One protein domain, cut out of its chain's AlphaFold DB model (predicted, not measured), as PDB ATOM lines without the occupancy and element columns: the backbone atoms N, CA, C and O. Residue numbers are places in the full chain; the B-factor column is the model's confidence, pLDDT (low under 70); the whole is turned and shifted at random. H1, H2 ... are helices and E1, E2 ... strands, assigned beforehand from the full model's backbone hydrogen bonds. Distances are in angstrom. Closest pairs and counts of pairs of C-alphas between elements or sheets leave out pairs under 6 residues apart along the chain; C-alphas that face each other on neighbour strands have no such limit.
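This is residues 46 to 113, 124 to 140 and 186 to 219 of the 471 residues of the protein "DUF2971 domain-containing protein" of Chloroflexi bacterium (UniProt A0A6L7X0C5). A small head of H3, H4 and H5 is built round a short two-stranded sheet, E1 and E2, and a long helical hairpin, H1 and H2, reaches away from it. The sheet lies between H3, near E1, and H5, near E2; H1 packs on H3 and H4, and the turn between H1 and H2, residues 80 to 84, makes the far end of the hairpin. The printed part has 119 residues with five named helices and two named strands, in the order E1 H1 H2 H3 E2 H4 H5; the class is mostly helix, and the sheet, E1 beside E2, is parallel. The whole is compact, with a radius of gyration of the C-alphas of 15.7 A, and only just flat, with spans of 49 by 39 by 21 A.

E1, residues 47 to 49, begins with C-alpha 47 at (27.401, 20.181, -29.753) and is 6.5 A long; E2, residues 191 to 193, is 6.4 A long. H1, residues 54 to 79, is 37.6 A long. H2, residues 85 to 111, is the longest helix at 39.2 A and begins with C-alpha 85 at (10.004, -10.982, -15.434). H3, residues 125 to 139, is 20.9 A long; H4, residues 194 to 201, is 10.6 A; H5, residues 205 to 216, is 15.8 A and ends with C-alpha 216 at (30.483, 10.498, -36.418).

E1 and E2 are parallel neighbours, their directions 45 degrees apart, with N 49 and O 192 at 2.8 A, within hydrogen-bond range. The closest C-alphas of E1 and H3, Leu 48 and Thr 129, are 6.1 A apart; those of E2 and H5, Val 192 and Ser 214, 6.2 A. H4 touches H5 at Met 200 and Gly 208, C-alphas 4.7 A apart, at a steep tilt of 60 degrees. The hub, H1, touches H4 with residues 57 to 63 alone, closest at the C-alphas of Ile 60 and Ala 198, 5.9 A. H1 touches H3 at a shallow tilt of 28 degrees, the same way, with the C-alphas of Leu 61 and Ile 132 closest at 5.4 A. H1 and H2 are a helical hairpin, touching at the C-alphas of Trp 62 and Ala 99, 4.9 A, at a tilt of 36 degrees, only just steep. H1, H2 and H3 form an up-and-down bundle, each running against the one before, though H2 and H3 only just touch, with 3 pairs of C-alphas within 8 A, the closest Ile 106 and Arg 127 at 6.7 A. Helix packing is part aligned, part crossed. H2 and H5 are apart. In H1, H2, H3, H4 and H5 every O i to N i+4 pair is within hydrogen-bond range.

The C-alphas farthest apart, of Asp 84 and Asp 187, are 49.7 A apart. Residues 114 to 123 and 141 to 185 are not printed; the gaps between C-alphas are 12.7 A from 113 to 124 and 21.0 A from 140 to 186. Of the links that are printed whole, those from E1 to H1, H1 to H2, E2 to H4 and H4 to H5 are tight. The mean pLDDT of the printed part is 81.5; 20 residues are under 70, among them residues 104 to 113.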
ATOM      1  N   PRO A  46      29.557  15.796 -29.833       88.81
ATOM      2  CA  PRO A  46      28.378  16.541 -30.264       88.81
ATOM      3  C   PRO A  46      28.348  17.927 -29.617       88.81
ATOM      4  O   PRO A  46      28.728  18.079 -28.456       88.81
ATOM      5  N   SER A  47      27.860  18.927 -30.352       91.00
ATOM      6  CA  SER A  47      27.401  20.181 -29.753       91.00
ATOM      7  C   SER A  47      25.927  20.363 -30.031       91.00
ATOM      8  O   SER A  47      25.503  20.360 -31.183       91.00
ATOM      9  N   LEU A  48      25.132  20.489 -28.981       93.25
ATOM     10  CA  LEU A  48      23.691  20.520 -29.118       93.25
ATOM     11  C   LEU A  48      23.228  21.936 -29.489       93.25
ATOM     12  O   LEU A  48      23.463  22.903 -28.766       93.25
ATOM     13  N   GLN A  49      22.526  22.056 -30.611       92.12
ATOM     14  CA  GLN A  49      21.725  23.229 -30.926       92.12
ATOM     15  C   GLN A  49      20.390  23.097 -30.197       92.12
ATOM     16  O   GLN A  49      19.576  22.230 -30.506       92.12
ATOM     17  N   SER A  50      20.174  23.974 -29.224       85.50
ATOM     18  CA  SER A  50      19.017  23.918 -28.339       85.50
ATOM     19  C   SER A  50      17.799  24.641 -28.940       85.50
ATOM     20  O   SER A  50      17.417  25.739 -28.525       85.50
ATOM     21  N   ASP A  51      17.229  24.017 -29.973       88.81
ATOM     22  CA  ASP A  51      16.083  24.480 -30.770       88.81
ATOM     23  C   ASP A  51      14.711  24.082 -30.191       88.81
ATOM     24  O   ASP A  51      13.676  24.333 -30.803       88.81
ATOM     25  N   VAL A  52      14.697  23.502 -28.987       78.75
ATOM     26  CA  VAL A  52      13.494  23.135 -28.226       78.75
ATOM     27  C   VAL A  52      13.498  23.810 -26.846       78.75
ATOM     28  O   VAL A  52      14.505  24.382 -26.416       78.75
ATOM     29  N   ASN A  53      12.361  23.781 -26.146       74.00
ATOM     30  CA  ASN A  53      12.244  24.361 -24.804       74.00
ATOM     31  C   ASN A  53      12.921  23.486 -23.725       74.00
ATOM     32  O   ASN A  53      13.229  22.315 -23.952       74.00
ATOM     33  N   GLY A  54      13.131  24.042 -22.526       68.62
ATOM     34  CA  GLY A  54      13.795  23.340 -21.417       68.62
ATOM     35  C   GLY A  54      13.103  22.049 -20.962       68.62
ATOM     36  O   GLY A  54      13.780  21.112 -20.540       68.62
ATOM     37  N   VAL A  55      11.776  21.961 -21.097       68.50
ATOM     38  CA  VAL A  55      11.007  20.753 -20.758       68.50
ATOM     39  C   VAL A  55      11.324  19.618 -21.728       68.50
ATOM     40  O   VAL A  55      11.577  18.495 -21.298       68.50
ATOM     41  N   GLU A  56      11.371  19.906 -23.029       74.44
ATOM     42  CA  GLU A  56      11.720  18.898 -24.032       74.44
ATOM     43  C   GLU A  56      13.191  18.475 -23.909       74.44
ATOM     44  O   GLU A  56      13.497  17.297 -24.052       74.44
ATOM     45  N   LEU A  57      14.105  19.378 -23.532       78.12
ATOM     46  CA  LEU A  57      15.492  19.002 -23.211       78.12
ATOM     47  C   LEU A  57      15.575  18.061 -22.007       78.12
ATOM     48  O   LEU A  57      16.297  17.067 -22.057       78.12
ATOM     49  N   ALA A  58      14.837  18.350 -20.934       76.19
ATOM     50  CA  ALA A  58      14.767  17.466 -19.774       76.19
ATOM     51  C   ALA A  58      14.232  16.081 -20.168       76.19
ATOM     52  O   ALA A  58      14.776  15.066 -19.735       76.19
ATOM     53  N   ARG A  59      13.236  16.032 -21.060       76.56
ATOM     54  CA  ARG A  59      12.679  14.786 -21.598       76.56
ATOM     55  C   ARG A  59      13.675  14.011 -22.462       76.56
ATOM     56  O   ARG A  59      13.834  12.811 -22.260       76.56
ATOM     57  N   ILE A  60      14.378  14.683 -23.379       85.69
ATOM     58  CA  ILE A  60      15.453  14.083 -24.187       85.69
ATOM     59  C   ILE A  60      16.515  13.480 -23.269       85.69
ATOM     60  O   ILE A  60      16.915  12.329 -23.449       85.69
ATOM     61  N   LEU A  61      16.962  14.245 -22.268       87.75
ATOM     62  CA  LEU A  61      17.965  13.790 -21.317       87.75
ATOM     63  C   LEU A  61      17.495  12.550 -20.551       87.75
ATOM     64  O   LEU A  61      18.235  11.572 -20.461       87.75
ATOM     65  N   TRP A  62      16.267  12.587 -20.037       86.31
ATOM     66  CA  TRP A  62      15.661  11.474 -19.320       86.31
ATOM     67  C   TRP A  62      15.662  10.197 -20.169       86.31
ATOM     68  O   TRP A  62      16.184   9.172 -19.740       86.31
ATOM     69  N   MET A  63      15.187  10.285 -21.419       85.44
ATOM     70  CA  MET A  63      15.127   9.144 -22.339       85.44
ATOM     71  C   MET A  63      16.518   8.593 -22.682       85.44
ATOM     72  O   MET A  63      16.694   7.381 -22.796       85.44
ATOM     73  N   LEU A  64      17.524   9.461 -22.845       92.44
ATOM     74  CA  LEU A  64      18.899   9.023 -23.100       92.44
ATOM     75  C   LEU A  64      19.486   8.253 -21.910       92.44
ATOM     76  O   LEU A  64      20.118   7.214 -22.116       92.44
ATOM     77  N   ILE A  65      19.269   8.738 -20.682       88.75
ATOM     78  CA  ILE A  65      19.743   8.071 -19.460       88.75
ATOM     79  C   ILE A  65      19.021   6.741 -19.270       88.75
ATOM     80  O   ILE A  65      19.686   5.724 -19.076       88.75
ATOM     81  N   GLU A  66      17.693   6.730 -19.388       86.12
ATOM     82  CA  GLU A  66      16.886   5.519 -19.248       86.12
ATOM     83  C   GLU A  66      17.360   4.439 -20.232       86.12
ATOM     84  O   GLU A  66      17.728   3.339 -19.819       86.12
ATOM     85  N   GLN A  67      17.456   4.758 -21.529       88.81
ATOM     86  CA  GLN A  67      17.889   3.793 -22.546       88.81
ATOM     87  C   GLN A  67      19.299   3.249 -22.281       88.81
ATOM     88  O   GLN A  67      19.544   2.052 -22.470       88.81
ATOM     89  N   ARG A  68      20.231   4.100 -21.829       91.31
ATOM     90  CA  ARG A  68      21.591   3.682 -21.465       91.31
ATOM     91  C   ARG A  68      21.572   2.739 -20.262       91.31
ATOM     92  O   ARG A  68      22.140   1.650 -20.352       91.31
ATOM     93  N   THR A  69      20.916   3.129 -19.170       87.06
ATOM     94  CA  THR A  69      20.856   2.336 -17.936       87.06
ATOM     95  C   THR A  69      20.147   1.000 -18.175       87.06
ATOM     96  O   THR A  69      20.668  -0.041 -17.775       87.06
ATOM     97  N   VAL A  70      19.040   0.975 -18.928       87.00
ATOM     98  CA  VAL A  70      18.377  -0.276 -19.341       87.00
ATOM     99  C   VAL A  70      19.345  -1.186 -20.098       87.00
ATOM    100  O   VAL A  70      19.422  -2.381 -19.803       87.00
ATOM    101  N   ALA A  71      20.096  -0.657 -21.068       87.62
ATOM    102  CA  ALA A  71      21.036  -1.454 -21.854       87.62
ATOM    103  C   ALA A  71      22.171  -2.041 -20.992       87.62
ATOM    104  O   ALA A  71      22.522  -3.217 -21.142       87.62
ATOM    105  N   GLU A  72      22.729  -1.253 -20.073       87.31
ATOM    106  CA  GLU A  72      23.795  -1.679 -19.159       87.31
ATOM    107  C   GLU A  72      23.304  -2.739 -18.170       87.31
ATOM    108  O   GLU A  72      23.911  -3.809 -18.056       87.31
ATOM    109  N   MET A  73      22.157  -2.507 -17.530       86.25
ATOM    110  CA  MET A  73      21.577  -3.450 -16.576       86.25
ATOM    111  C   MET A  73      21.137  -4.754 -17.248       86.25
ATOM    112  O   MET A  73      21.373  -5.827 -16.697       86.25
ATOM    113  N   ARG A  74      20.573  -4.704 -18.463       88.31
ATOM    114  CA  ARG A  74      20.263  -5.918 -19.241       88.31
ATOM    115  C   ARG A  74      21.518  -6.708 -19.592       88.31
ATOM    116  O   ARG A  74      21.497  -7.934 -19.529       88.31
ATOM    117  N   THR A  75      22.609  -6.025 -19.934       85.50
ATOM    118  CA  THR A  75      23.899  -6.679 -20.208       85.50
ATOM    119  C   THR A  75      24.430  -7.378 -18.953       85.50
ATOM    120  O   THR A  75      24.853  -8.533 -19.029       85.50
ATOM    121  N   ALA A  76      24.349  -6.724 -17.790       85.19
ATOM    122  CA  ALA A  76      24.738  -7.307 -16.506       85.19
ATOM    123  C   ALA A  76      23.846  -8.498 -16.107       85.19
ATOM    124  O   ALA A  76      24.357  -9.566 -15.772       85.19
ATOM    125  N   ALA A  77      22.523  -8.359 -16.223       83.88
ATOM    126  CA  ALA A  77      21.566  -9.429 -15.950       83.88
ATOM    127  C   ALA A  77      21.799 -10.646 -16.858       83.88
ATOM    128  O   ALA A  77      21.828 -11.779 -16.380       83.88
ATOM    129  N   ALA A  78      22.059 -10.422 -18.152       86.38
ATOM    130  CA  ALA A  78      22.393 -11.486 -19.093       86.38
ATOM    131  C   ALA A  78      23.688 -12.222 -18.707       86.38
ATOM    132  O   ALA A  78      23.724 -13.452 -18.768       86.38
ATOM    133  N   ALA A  79      24.723 -11.500 -18.261       87.56
ATOM    134  CA  ALA A  79      25.961 -12.100 -17.755       87.56
ATOM    135  C   ALA A  79      25.726 -12.940 -16.484       87.56
ATOM    136  O   ALA A  79      26.338 -13.993 -16.314       87.56
ATOM    137  N   MET A  80      24.783 -12.517 -15.639       89.19
ATOM    138  CA  MET A  80      24.326 -13.245 -14.448       89.19
ATOM    139  C   MET A  80      23.258 -14.311 -14.742       89.19
ATOM    140  O   MET A  80      22.812 -14.998 -13.828       89.19
ATOM    141  N   LYS A  81      22.856 -14.480 -16.010       89.81
ATOM    142  CA  LYS A  81      21.796 -15.400 -16.459       89.81
ATOM    143  C   LYS A  81      20.420 -15.147 -15.814       89.81
ATOM    144  O   LYS A  81      19.588 -16.051 -15.798       89.81
ATOM    145  N   LEU A  82      20.158 -13.928 -15.348       82.69
ATOM    146  CA  LEU A  82      18.858 -13.500 -14.829       82.69
ATOM    147  C   LEU A  82      17.954 -13.107 -16.008       82.69
ATOM    148  O   LEU A  82      18.297 -12.216 -16.787       82.69
ATOM    149  N   LYS A  83      16.835 -13.815 -16.187       80.31
ATOM    150  CA  LYS A  83      15.900 -13.631 -17.320       80.31
ATOM    151  C   LYS A  83      14.430 -13.590 -16.898       80.31
ATOM    152  O   LYS A  83      13.549 -13.618 -17.754       80.31
ATOM    153  N   ASP A  84      14.165 -13.594 -15.601       82.38
ATOM    154  CA  ASP A  84      12.810 -13.610 -15.072       82.38
ATOM    155  C   ASP A  84      12.113 -12.240 -15.245       82.38
ATOM    156  O   ASP A  84      12.777 -11.199 -15.354       82.38
ATOM    157  N   PRO A  85      10.769 -12.218 -15.290       76.75
ATOM    158  CA  PRO A  85      10.004 -10.982 -15.434       76.75
ATOM    159  C   PRO A  85      10.207  -9.970 -14.296       76.75
ATOM    160  O   PRO A  85      10.068  -8.769 -14.534       76.75
ATOM    161  N   GLU A  86      10.544 -10.414 -13.081       75.81
ATOM    162  CA  GLU A  86      10.765  -9.514 -11.940       75.81
ATOM    163  C   GLU A  86      12.050  -8.709 -12.130       75.81
ATOM    164  O   GLU A  86      12.039  -7.489 -11.968       75.81
ATOM    165  N   THR A  87      13.123  -9.360 -12.585       73.81
ATOM    166  CA  THR A  87      14.371  -8.708 -12.988       73.81
ATOM    167  C   THR A  87      14.117  -7.677 -14.088       73.81
ATOM    168  O   THR A  87      14.637  -6.565 -14.017       73.81
ATOM    169  N   ALA A  88      13.290  -7.992 -15.090       72.75
ATOM    170  CA  ALA A  88      12.959  -7.043 -16.156       72.75
ATOM    171  C   ALA A  88      12.220  -5.796 -15.629       72.75
ATOM    172  O   ALA A  88      12.598  -4.674 -15.970       72.75
ATOM    173  N   ASN A  89      11.221  -5.983 -14.761       69.44
ATOM    174  CA  ASN A  89      10.463  -4.891 -14.141       69.44
ATOM    175  C   ASN A  89      11.315  -4.059 -13.162       69.44
ATOM    176  O   ASN A  89      11.173  -2.836 -13.074       69.44
ATOM    177  N   TRP A  90      12.232  -4.709 -12.439       74.31
ATOM    178  CA  TRP A  90      13.203  -4.037 -11.579       74.31
ATOM    179  C   TRP A  90      14.164  -3.162 -12.390       74.31
ATOM    180  O   TRP A  90      14.384  -2.013 -12.010       74.31
ATOM    181  N   ILE A  91      14.678  -3.657 -13.525       72.56
ATOM    182  CA  ILE A  91      15.525  -2.871 -14.439       72.56
ATOM    183  C   ILE A  91      14.783  -1.624 -14.919       72.56
ATOM    184  O   ILE A  91      15.331  -0.528 -14.835       72.56
ATOM    185  N   GLU A  92      13.543  -1.778 -15.387       72.06
ATOM    186  CA  GLU A  92      12.726  -0.658 -15.863       72.06
ATOM    187  C   GLU A  92      12.523   0.384 -14.755       72.06
ATOM    188  O   GLU A  92      12.867   1.554 -14.929       72.06
ATOM    189  N   THR A  93      12.088  -0.054 -13.569       66.81
ATOM    190  CA  THR A  93      11.891   0.833 -12.413       66.81
ATOM    191  C   THR A  93      13.175   1.572 -12.039       66.81
ATOM    192  O   THR A  93      13.165   2.794 -11.906       66.81
ATOM    193  N   ARG A  94      14.292   0.847 -11.913       72.62
ATOM    194  CA  ARG A  94      15.574   1.415 -11.496       72.62
ATOM    195  C   ARG A  94      16.145   2.389 -12.525       72.62
ATOM    196  O   ARG A  94      16.731   3.398 -12.143       72.62
ATOM    197  N   SER A  95      15.974   2.096 -13.812       71.31
ATOM    198  CA  SER A  95      16.422   2.973 -14.896       71.31
ATOM    199  C   SER A  95      15.648   4.290 -14.945       71.31
ATOM    200  O   SER A  95      16.265   5.341 -15.116       71.31
ATOM    201  N   GLY A  96      14.333   4.243 -14.700       66.56
ATOM    202  CA  GLY A  96      13.500   5.432 -14.551       66.56
ATOM    203  C   GLY A  96      13.937   6.279 -13.358       66.56
ATOM    204  O   GLY A  96      14.191   7.463 -13.531       66.56
ATOM    205  N   GLU A  97      14.138   5.664 -12.184       67.75
ATOM    206  CA  GLU A  97      14.610   6.357 -10.970       67.75
ATOM    207  C   GLU A  97      15.964   7.065 -11.156       67.75
ATOM    208  O   GLU A  97      16.177   8.154 -10.623       67.75
ATOM    209  N   GLU A  98      16.901   6.468 -11.898       74.12
ATOM    210  CA  GLU A  98      18.200   7.096 -12.168       74.12
ATOM    211  C   GLU A  98      18.073   8.294 -13.119       74.12
ATOM    212  O   GLU A  98      18.711   9.333 -12.906       74.12
ATOM    213  N   ALA A  99      17.259   8.157 -14.168       70.88
ATOM    214  CA  ALA A  99      16.970   9.242 -15.101       70.88
ATOM    215  C   ALA A  99      16.271  10.404 -14.382       70.88
ATOM    216  O   ALA A  99      16.681  11.559 -14.516       70.88
ATOM    217  N   ASP A 100      15.294  10.067 -13.549       68.94
ATOM    218  CA  ASP A 100      14.574  10.951 -12.646       68.94
ATOM    219  C   ASP A 100      15.548  11.735 -11.749       68.94
ATOM    220  O   ASP A 100      15.597  12.966 -11.810       68.94
ATOM    221  N   GLN A 101      16.390  11.040 -10.979       71.44
ATOM    222  CA  GLN A 101      17.369  11.678 -10.096       71.44
ATOM    223  C   GLN A 101      18.350  12.574 -10.865       71.44
ATOM    224  O   GLN A 101      18.638  13.688 -10.440       71.44
ATOM    225  N   SER A 102      18.835  12.127 -12.025       72.62
ATOM    226  CA  SER A 102      19.816  12.881 -12.814       72.62
ATOM    227  C   SER A 102      19.253  14.191 -13.365       72.62
ATOM    228  O   SER A 102      19.954  15.206 -13.399       72.62
ATOM    229  N   VAL A 103      17.996  14.180 -13.820       70.56
ATOM    230  CA  VAL A 103      17.309  15.404 -14.246       70.56
ATOM    231  C   VAL A 103      17.044  16.290 -13.025       70.56
ATOM    232  O   VAL A 103      17.257  17.498 -13.119       70.56
ATOM    233  N   ALA A 104      16.672  15.705 -11.877       66.44
ATOM    234  CA  ALA A 104      16.437  16.434 -10.626       66.44
ATOM    235  C   ALA A 104      17.666  17.216 -10.205       66.44
ATOM    236  O   ALA A 104      17.583  18.419  -9.999       66.44
ATOM    237  N   ASP A 105      18.815  16.548 -10.160       67.38
ATOM    238  CA  ASP A 105      20.068  17.134  -9.704       67.38
ATOM    239  C   ASP A 105      20.465  18.338 -10.559       67.38
ATOM    240  O   ASP A 105      20.872  19.375 -10.033       67.38
ATOM    241  N   ILE A 106      20.330  18.239 -11.884       66.25
ATOM    242  CA  ILE A 106      20.683  19.336 -12.796       66.25
ATOM    243  C   ILE A 106      19.790  20.543 -12.558       66.25
ATOM    244  O   ILE A 106      20.269  21.682 -12.576       66.25
ATOM    245  N   VAL A 107      18.508  20.279 -12.351       61.06
ATOM    246  CA  VAL A 107      17.502  21.311 -12.225       61.06
ATOM    247  C   VAL A 107      17.542  21.961 -10.852       61.06
ATOM    248  O   VAL A 107      17.729  23.172 -10.766       61.06
ATOM    249  N   ASP A 108      17.469  21.167  -9.792       57.81
ATOM    250  CA  ASP A 108      17.525  21.637  -8.415       57.81
ATOM    251  C   ASP A 108      18.830  22.408  -8.163       57.81
ATOM    252  O   ASP A 108      18.827  23.422  -7.476       57.81
ATOM    253  N   THR A 109      19.956  22.002  -8.766       56.72
ATOM    254  CA  THR A 109      21.223  22.752  -8.657       56.72
ATOM    255  C   THR A 109      21.226  24.019  -9.522       56.72
ATOM    256  O   THR A 109      22.051  24.910  -9.304       56.72
ATOM    257  N   ALA A 110      20.405  24.102 -10.574       50.62
ATOM    258  CA  ALA A 110      20.282  25.307 -11.404       50.62
ATOM    259  C   ALA A 110      19.453  26.392 -10.704       50.62
ATOM    260  O   ALA A 110      19.743  27.571 -10.880       50.62
ATOM    261  N   PHE A 111      18.496  25.996  -9.864       46.38
ATOM    262  CA  PHE A 111      17.622  26.911  -9.128       46.38
ATOM    263  C   PHE A 111      17.983  27.074  -7.637       46.38
ATOM    264  O   PHE A 111      17.598  28.055  -7.009       46.38
ATOM    265  N   GLY A 112      18.748  26.149  -7.054       41.66
ATOM    266  CA  GLY A 112      18.902  26.001  -5.603       41.66
ATOM    267  C   GLY A 112      20.112  26.670  -4.946       41.66
ATOM    268  O   GLY A 112      20.512  26.233  -3.869       41.66
ATOM    269  N   GLY A 113      20.731  27.698  -5.540       43.03
ATOM    270  CA  GLY A 113      21.950  28.259  -4.944       43.03
ATOM    271  C   GLY A 113      22.447  29.596  -5.483       43.03
ATOM    272  O   GLY A 113      23.559  29.636  -6.010       43.03
ATOM    273  N   PRO A 124      18.591  26.784 -17.055       59.72
ATOM    274  CA  PRO A 124      18.913  25.351 -16.890       59.72
ATOM    275  C   PRO A 124      19.220  24.636 -18.216       59.72
ATOM    276  O   PRO A 124      19.915  23.616 -18.251       59.72
ATOM    277  N   LYS A 125      18.740  25.223 -19.318       68.69
ATOM    278  CA  LYS A 125      19.034  24.903 -20.710       68.69
ATOM    279  C   LYS A 125      20.513  24.616 -20.965       68.69
ATOM    280  O   LYS A 125      20.807  23.618 -21.617       68.69
ATOM    281  N   GLY A 126      21.446  25.403 -20.421       76.38
ATOM    282  CA  GLY A 126      22.885  25.188 -20.630       76.38
ATOM    283  C   GLY A 126      23.396  23.872 -20.027       76.38
ATOM    284  O   GLY A 126      24.106  23.109 -20.685       76.38
ATOM    285  N   ARG A 127      22.980  23.553 -18.796       79.06
ATOM    286  CA  ARG A 127      23.380  22.311 -18.111       79.06
ATOM    287  C   ARG A 127      22.706  21.080 -18.709       79.06
ATOM    288  O   ARG A 127      23.366  20.056 -18.879       79.06
ATOM    289  N   LEU A 128      21.425  21.192 -19.071       80.38
ATOM    290  CA  LEU A 128      20.699  20.143 -19.790       80.38
ATOM    291  C   LEU A 128      21.367  19.847 -21.135       80.38
ATOM    292  O   LEU A 128      21.658  18.693 -21.426       80.38
ATOM    293  N   THR A 129      21.695  20.888 -21.905       89.06
ATOM    294  CA  THR A 129      22.405  20.792 -23.192       89.06
ATOM    295  C   THR A 129      23.724  20.038 -23.033       89.06
ATOM    296  O   THR A 129      23.928  19.014 -23.683       89.06
ATOM    297  N   TYR A 130      24.576  20.469 -22.099       88.44
ATOM    298  CA  TYR A 130      25.853  19.809 -21.830       88.44
ATOM    299  C   TYR A 130      25.685  18.335 -21.435       88.44
ATOM    300  O   TYR A 130      26.430  17.465 -21.888       88.44
ATOM    301  N   ARG A 131      24.692  18.018 -20.595       89.62
ATOM    302  CA  ARG A 131      24.457  16.631 -20.188       89.62
ATOM    303  C   ARG A 131      23.940  15.773 -21.345       89.62
ATOM    304  O   ARG A 131      24.395  14.639 -21.478       89.62
ATOM    305  N   ILE A 132      23.053  16.304 -22.186       93.06
ATOM    306  CA  ILE A 132      22.565  15.622 -23.394       93.06
ATOM    307  C   ILE A 132      23.731  15.294 -24.325       93.06
ATOM    308  O   ILE A 132      23.805  14.170 -24.805       93.06
ATOM    309  N   GLU A 133      24.673  16.218 -24.541       93.19
ATOM    310  CA  GLU A 133      25.870  15.959 -25.355       93.19
ATOM    311  C   GLU A 133      26.668  14.749 -24.836       93.19
ATOM    312  O   GLU A 133      27.069  13.878 -25.613       93.19
ATOM    313  N   LEU A 134      26.861  14.660 -23.514       90.75
ATOM    314  CA  LEU A 134      27.571  13.545 -22.886       90.75
ATOM    315  C   LEU A 134      26.818  12.217 -23.023       90.75
ATOM    316  O   LEU A 134      27.428  11.199 -23.356       90.75
ATOM    317  N   GLU A 135      25.512  12.207 -22.752       92.31
ATOM    318  CA  GLU A 135      24.702  10.986 -22.839       92.31
ATOM    319  C   GLU A 135      24.512  10.522 -24.286       92.31
ATOM    320  O   GLU A 135      24.594   9.324 -24.567       92.31
ATOM    321  N   LEU A 136      24.368  11.459 -25.226       92.44
ATOM    322  CA  LEU A 136      24.309  11.154 -26.649       92.44
ATOM    323  C   LEU A 136      25.584  10.441 -27.105       92.44
ATOM    324  O   LEU A 136      25.506   9.414 -27.774       92.44
ATOM    325  N   LEU A 137      26.762  10.931 -26.704       89.38
ATOM    326  CA  LEU A 137      28.025  10.295 -27.073       89.38
ATOM    327  C   LEU A 137      28.192   8.901 -26.432       89.38
ATOM    328  O   LEU A 137      28.717   7.986 -27.063       89.38
ATOM    329  N   ARG A 138      27.702   8.694 -25.200       89.00
ATOM    330  CA  ARG A 138      27.738   7.388 -24.501       89.00
ATOM    331  C   ARG A 138      26.876   6.310 -25.159       89.00
ATOM    332  O   ARG A 138      27.153   5.120 -24.968       89.00
ATOM    333  N   ARG A 139      25.862   6.708 -25.935       87.06
ATOM    334  CA  ARG A 139      24.997   5.802 -26.706       87.06
ATOM    335  C   ARG A 139      25.777   5.027 -27.769       87.06
ATOM    336  O   ARG A 139      25.441   3.880 -28.061       87.06
ATOM    337  N   TYR A 140      26.814   5.627 -28.351       83.25
ATOM    338  CA  TYR A 140      27.552   5.006 -29.444       83.25
ATOM    339  C   TYR A 140      28.368   3.810 -28.942       83.25
ATOM    340  O   TYR A 140      29.387   3.948 -28.272       83.25
ATOM    341  N   TYR A 186      34.074  18.326 -43.618       91.62
ATOM    342  CA  TYR A 186      34.893  19.360 -42.971       91.62
ATOM    343  C   TYR A 186      34.223  20.738 -42.997       91.62
ATOM    344  O   TYR A 186      34.742  21.712 -42.444       91.62
ATOM    345  N   ASP A 187      33.094  20.826 -43.691       76.56
ATOM    346  CA  ASP A 187      32.222  21.974 -43.815       76.56
ATOM    347  C   ASP A 187      31.047  21.853 -42.836       76.56
ATOM    348  O   ASP A 187      30.351  20.846 -42.752       76.56
ATOM    349  N   GLY A 188      30.827  22.914 -42.062       65.88
ATOM    350  CA  GLY A 188      29.735  22.987 -41.097       65.88
ATOM    351  C   GLY A 188      30.154  22.747 -39.647       65.88
ATOM    352  O   GLY A 188      31.193  22.172 -39.330       65.88
ATOM    353  N   GLY A 189      29.331  23.258 -38.731       74.12
ATOM    354  CA  GLY A 189      29.516  23.041 -37.301       74.12
ATOM    355  C   GLY A 189      29.152  21.611 -36.899       74.12
ATOM    356  O   GLY A 189      28.326  20.956 -37.532       74.12
ATOM    357  N   ARG A 190      29.682  21.144 -35.769       80.81
ATOM    358  CA  ARG A 190      29.288  19.875 -35.118       80.81
ATOM    359  C   ARG A 190      27.912  19.940 -34.428       80.81
ATOM    360  O   ARG A 190      27.665  19.246 -33.443       80.81
ATOM    361  N   LEU A 191      27.045  20.836 -34.907       90.62
ATOM    362  CA  LEU A 191      25.735  21.090 -34.328       90.62
ATOM    363  C   LEU A 191      24.799  19.912 -34.599       90.62
ATOM    364  O   LEU A 191      24.607  19.517 -35.751       90.62
ATOM    365  N   VAL A 192      24.207  19.403 -33.525       93.31
ATOM    366  CA  VAL A 192      23.135  18.408 -33.522       93.31
ATOM    367  C   VAL A 192      21.883  19.099 -33.001       93.31
ATOM    368  O   VAL A 192      21.921  19.676 -31.917       93.31
ATOM    369  N   ARG A 193      20.781  19.079 -33.749       95.06
ATOM    370  CA  ARG A 193      19.525  19.689 -33.292       95.06
ATOM    371  C   ARG A 193      18.888  18.843 -32.198       95.06
ATOM    372  O   ARG A 193      18.820  17.621 -32.329       95.06
ATOM    373  N   ALA A 194      18.392  19.479 -31.142       93.31
ATOM    374  CA  ALA A 194      17.662  18.779 -30.092       93.31
ATOM    375  C   ALA A 194      16.367  18.157 -30.637       93.31
ATOM    376  O   ALA A 194      16.021  17.042 -30.250       93.31
ATOM    377  N   SER A 195      15.713  18.817 -31.596       91.12
ATOM    378  CA  SER A 195      14.555  18.267 -32.314       91.12
ATOM    379  C   SER A 195      14.860  16.958 -33.062       91.12
ATOM    380  O   SER A 195      14.066  16.020 -32.984       91.12
ATOM    381  N   ASP A 196      16.023  16.844 -33.715       96.12
ATOM    382  CA  ASP A 196      16.452  15.607 -34.386       96.12
ATOM    383  C   ASP A 196      16.724  14.481 -33.372       96.12
ATOM    384  O   ASP A 196      16.361  13.330 -33.609       96.12
ATOM    385  N   ILE A 197      17.314  14.796 -32.211       95.12
ATOM    386  CA  ILE A 197      17.515  13.803 -31.143       95.12
ATOM    387  C   ILE A 197      16.169  13.323 -30.598       95.12
ATOM    388  O   ILE A 197      15.986  12.122 -30.416       95.12
ATOM    389  N   ALA A 198      15.222  14.233 -30.352       87.75
ATOM    390  CA  ALA A 198      13.884  13.867 -29.899       87.75
ATOM    391  C   ALA A 198      13.195  12.941 -30.911       87.75
ATOM    392  O   ALA A 198      12.759  11.855 -30.542       87.75
ATOM    393  N   ALA A 199      13.164  13.321 -32.193       87.50
ATOM    394  CA  ALA A 199      12.580  12.505 -33.257       87.50
ATOM    395  C   ALA A 199      13.232  11.112 -33.338       87.50
ATOM    396  O   ALA A 199      12.523  10.104 -33.342       87.50
ATOM    397  N   MET A 200      14.567  11.040 -33.290       93.88
ATOM    398  CA  MET A 200      15.311   9.776 -33.231       93.88
ATOM    399  C   MET A 200      14.874   8.911 -32.040       93.88
ATOM    400  O   MET A 200      14.680   7.704 -32.181       93.88
ATOM    401  N   LEU A 201      14.719   9.504 -30.854       85.62
ATOM    402  CA  LEU A 201      14.305   8.784 -29.648       85.62
ATOM    403  C   LEU A 201      12.861   8.264 -29.723       85.62
ATOM    404  O   LEU A 201      12.554   7.273 -29.061       85.62
ATOM    405  N   TYR A 202      12.009   8.879 -30.546       82.44
ATOM    406  CA  TYR A 202      10.663   8.391 -30.865       82.44
ATOM    407  C   TYR A 202      10.611   7.417 -32.054       82.44
ATOM    408  O   TYR A 202       9.520   6.991 -32.431       82.44
ATOM    409  N   GLY A 203      11.761   7.027 -32.614       83.38
ATOM    410  CA  GLY A 203      11.850   6.019 -33.675       83.38
ATOM    411  C   GLY A 203      11.891   6.569 -35.102       83.38
ATOM    412  O   GLY A 203      11.624   5.817 -36.034       83.38
ATOM    413  N   ASP A 204      12.209   7.852 -35.297       89.94
ATOM    414  CA  ASP A 204      12.519   8.392 -36.627       89.94
ATOM    415  C   ASP A 204      13.955   8.015 -37.037       89.94
ATOM    416  O   ASP A 204      14.940   8.613 -36.585       89.94
ATOM    417  N   ASP A 205      14.070   7.017 -37.915       91.25
ATOM    418  CA  ASP A 205      15.348   6.527 -38.438       91.25
ATOM    419  C   ASP A 205      16.103   7.582 -39.265       91.25
ATOM    420  O   ASP A 205      17.336   7.620 -39.242       91.25
ATOM    421  N   GLU A 206      15.403   8.475 -39.975       93.94
ATOM    422  CA  GLU A 206      16.054   9.533 -40.752       93.94
ATOM    423  C   GLU A 206      16.664  10.592 -39.834       93.94
ATOM    424  O   GLU A 206      17.777  11.068 -40.083       93.94
ATOM    425  N   ALA A 207      15.962  10.946 -38.754       92.94
ATOM    426  CA  ALA A 207      16.513  11.798 -37.707       92.94
ATOM    427  C   ALA A 207      17.728  11.139 -37.046       92.94
ATOM    428  O   ALA A 207      18.768  11.784 -36.894       92.94
ATOM    429  N   GLY A 208      17.648   9.835 -36.762       92.62
ATOM    430  CA  GLY A 208      18.783   9.050 -36.280       92.62
ATOM    431  C   GLY A 208      19.991   9.116 -37.214       92.62
ATOM    432  O   GLY A 208      21.099   9.397 -36.765       92.62
ATOM    433  N   ALA A 209      19.786   8.963 -38.523       91.44
ATOM    434  CA  ALA A 209      20.856   9.075 -39.512       91.44
ATOM    435  C   ALA A 209      21.481  10.484 -39.562       91.44
ATOM    436  O   ALA A 209      22.700  10.612 -39.710       91.44
ATOM    437  N   ARG A 210      20.683  11.553 -39.408       92.81
ATOM    438  CA  ARG A 210      21.193  12.938 -39.323       92.81
ATOM    439  C   ARG A 210      22.031  13.165 -38.063       92.81
ATOM    440  O   ARG A 210      23.069  13.833 -38.139       92.81
ATOM    441  N   VAL A 211      21.606  12.603 -36.932       93.56
ATOM    442  CA  VAL A 211      22.352  12.639 -35.667       93.56
ATOM    443  C   VAL A 211      23.667  11.867 -35.810       93.56
ATOM    444  O   VAL A 211      24.724  12.458 -35.593       93.56
ATOM    445  N   ASP A 212      23.626  10.613 -36.274       91.81
ATOM    446  CA  ASP A 212      24.809   9.771 -36.519       91.81
ATOM    447  C   ASP A 212      25.813  10.481 -37.438       91.81
ATOM    448  O   ASP A 212      27.000  10.560 -37.121       91.81
ATOM    449  N   LYS A 213      25.342  11.067 -38.547       90.31
ATOM    450  CA  LYS A 213      26.178  11.841 -39.475       90.31
ATOM    451  C   LYS A 213      26.852  13.031 -38.785       90.31
ATOM    452  O   LYS A 213      28.052  13.241 -38.945       90.31
ATOM    453  N   SER A 214      26.093  13.802 -38.008       91.31
ATOM    454  CA  SER A 214      26.601  15.009 -37.344       91.31
ATOM    455  C   SER A 214      27.630  14.695 -36.255       91.31
ATOM    456  O   SER A 214      28.552  15.483 -36.053       91.31
ATOM    457  N   VAL A 215      27.491  13.549 -35.577       91.75
ATOM    458  CA  VAL A 215      28.415  13.109 -34.524       91.75
ATOM    459  C   VAL A 215      29.626  12.382 -35.100       91.75
ATOM    460  O   VAL A 215      30.753  12.676 -34.724       91.75
ATOM    461  N   LEU A 216      29.429  11.427 -36.009       92.38
ATOM    462  CA  LEU A 216      30.483  10.498 -36.418       92.38
ATOM    463  C   LEU A 216      31.256  10.938 -37.660       92.38
ATOM    464  O   LEU A 216      32.333  10.395 -37.889       92.38
ATOM    465  N   LEU A 217      30.747  11.877 -38.464       93.00
ATOM    466  CA  LEU A 217      31.329  12.211 -39.773       93.00
ATOM    467  C   LEU A 217      31.707  13.681 -39.938       93.00
ATOM    468  O   LEU A 217      32.084  14.065 -41.038       93.00
ATOM    469  N   ARG A 218      31.631  14.508 -38.892       92.06
ATOM    470  CA  ARG A 218      32.095  15.902 -38.957       92.06
ATOM    471  C   ARG A 218      33.424  16.085 -38.251       92.06
ATOM    472  O   ARG A 218      33.628  15.560 -37.159       92.06
ATOM    473  N   LYS A 219      34.304  16.879 -38.857       92.56
ATOM    474  CA  LYS A 219      35.618  17.213 -38.303       92.56
ATOM    475  C   LYS A 219      35.982  18.661 -38.601       92.56
ATOM    476  O   LYS A 219      35.519  19.244 -39.576       92.56
TER     477      LYS A 219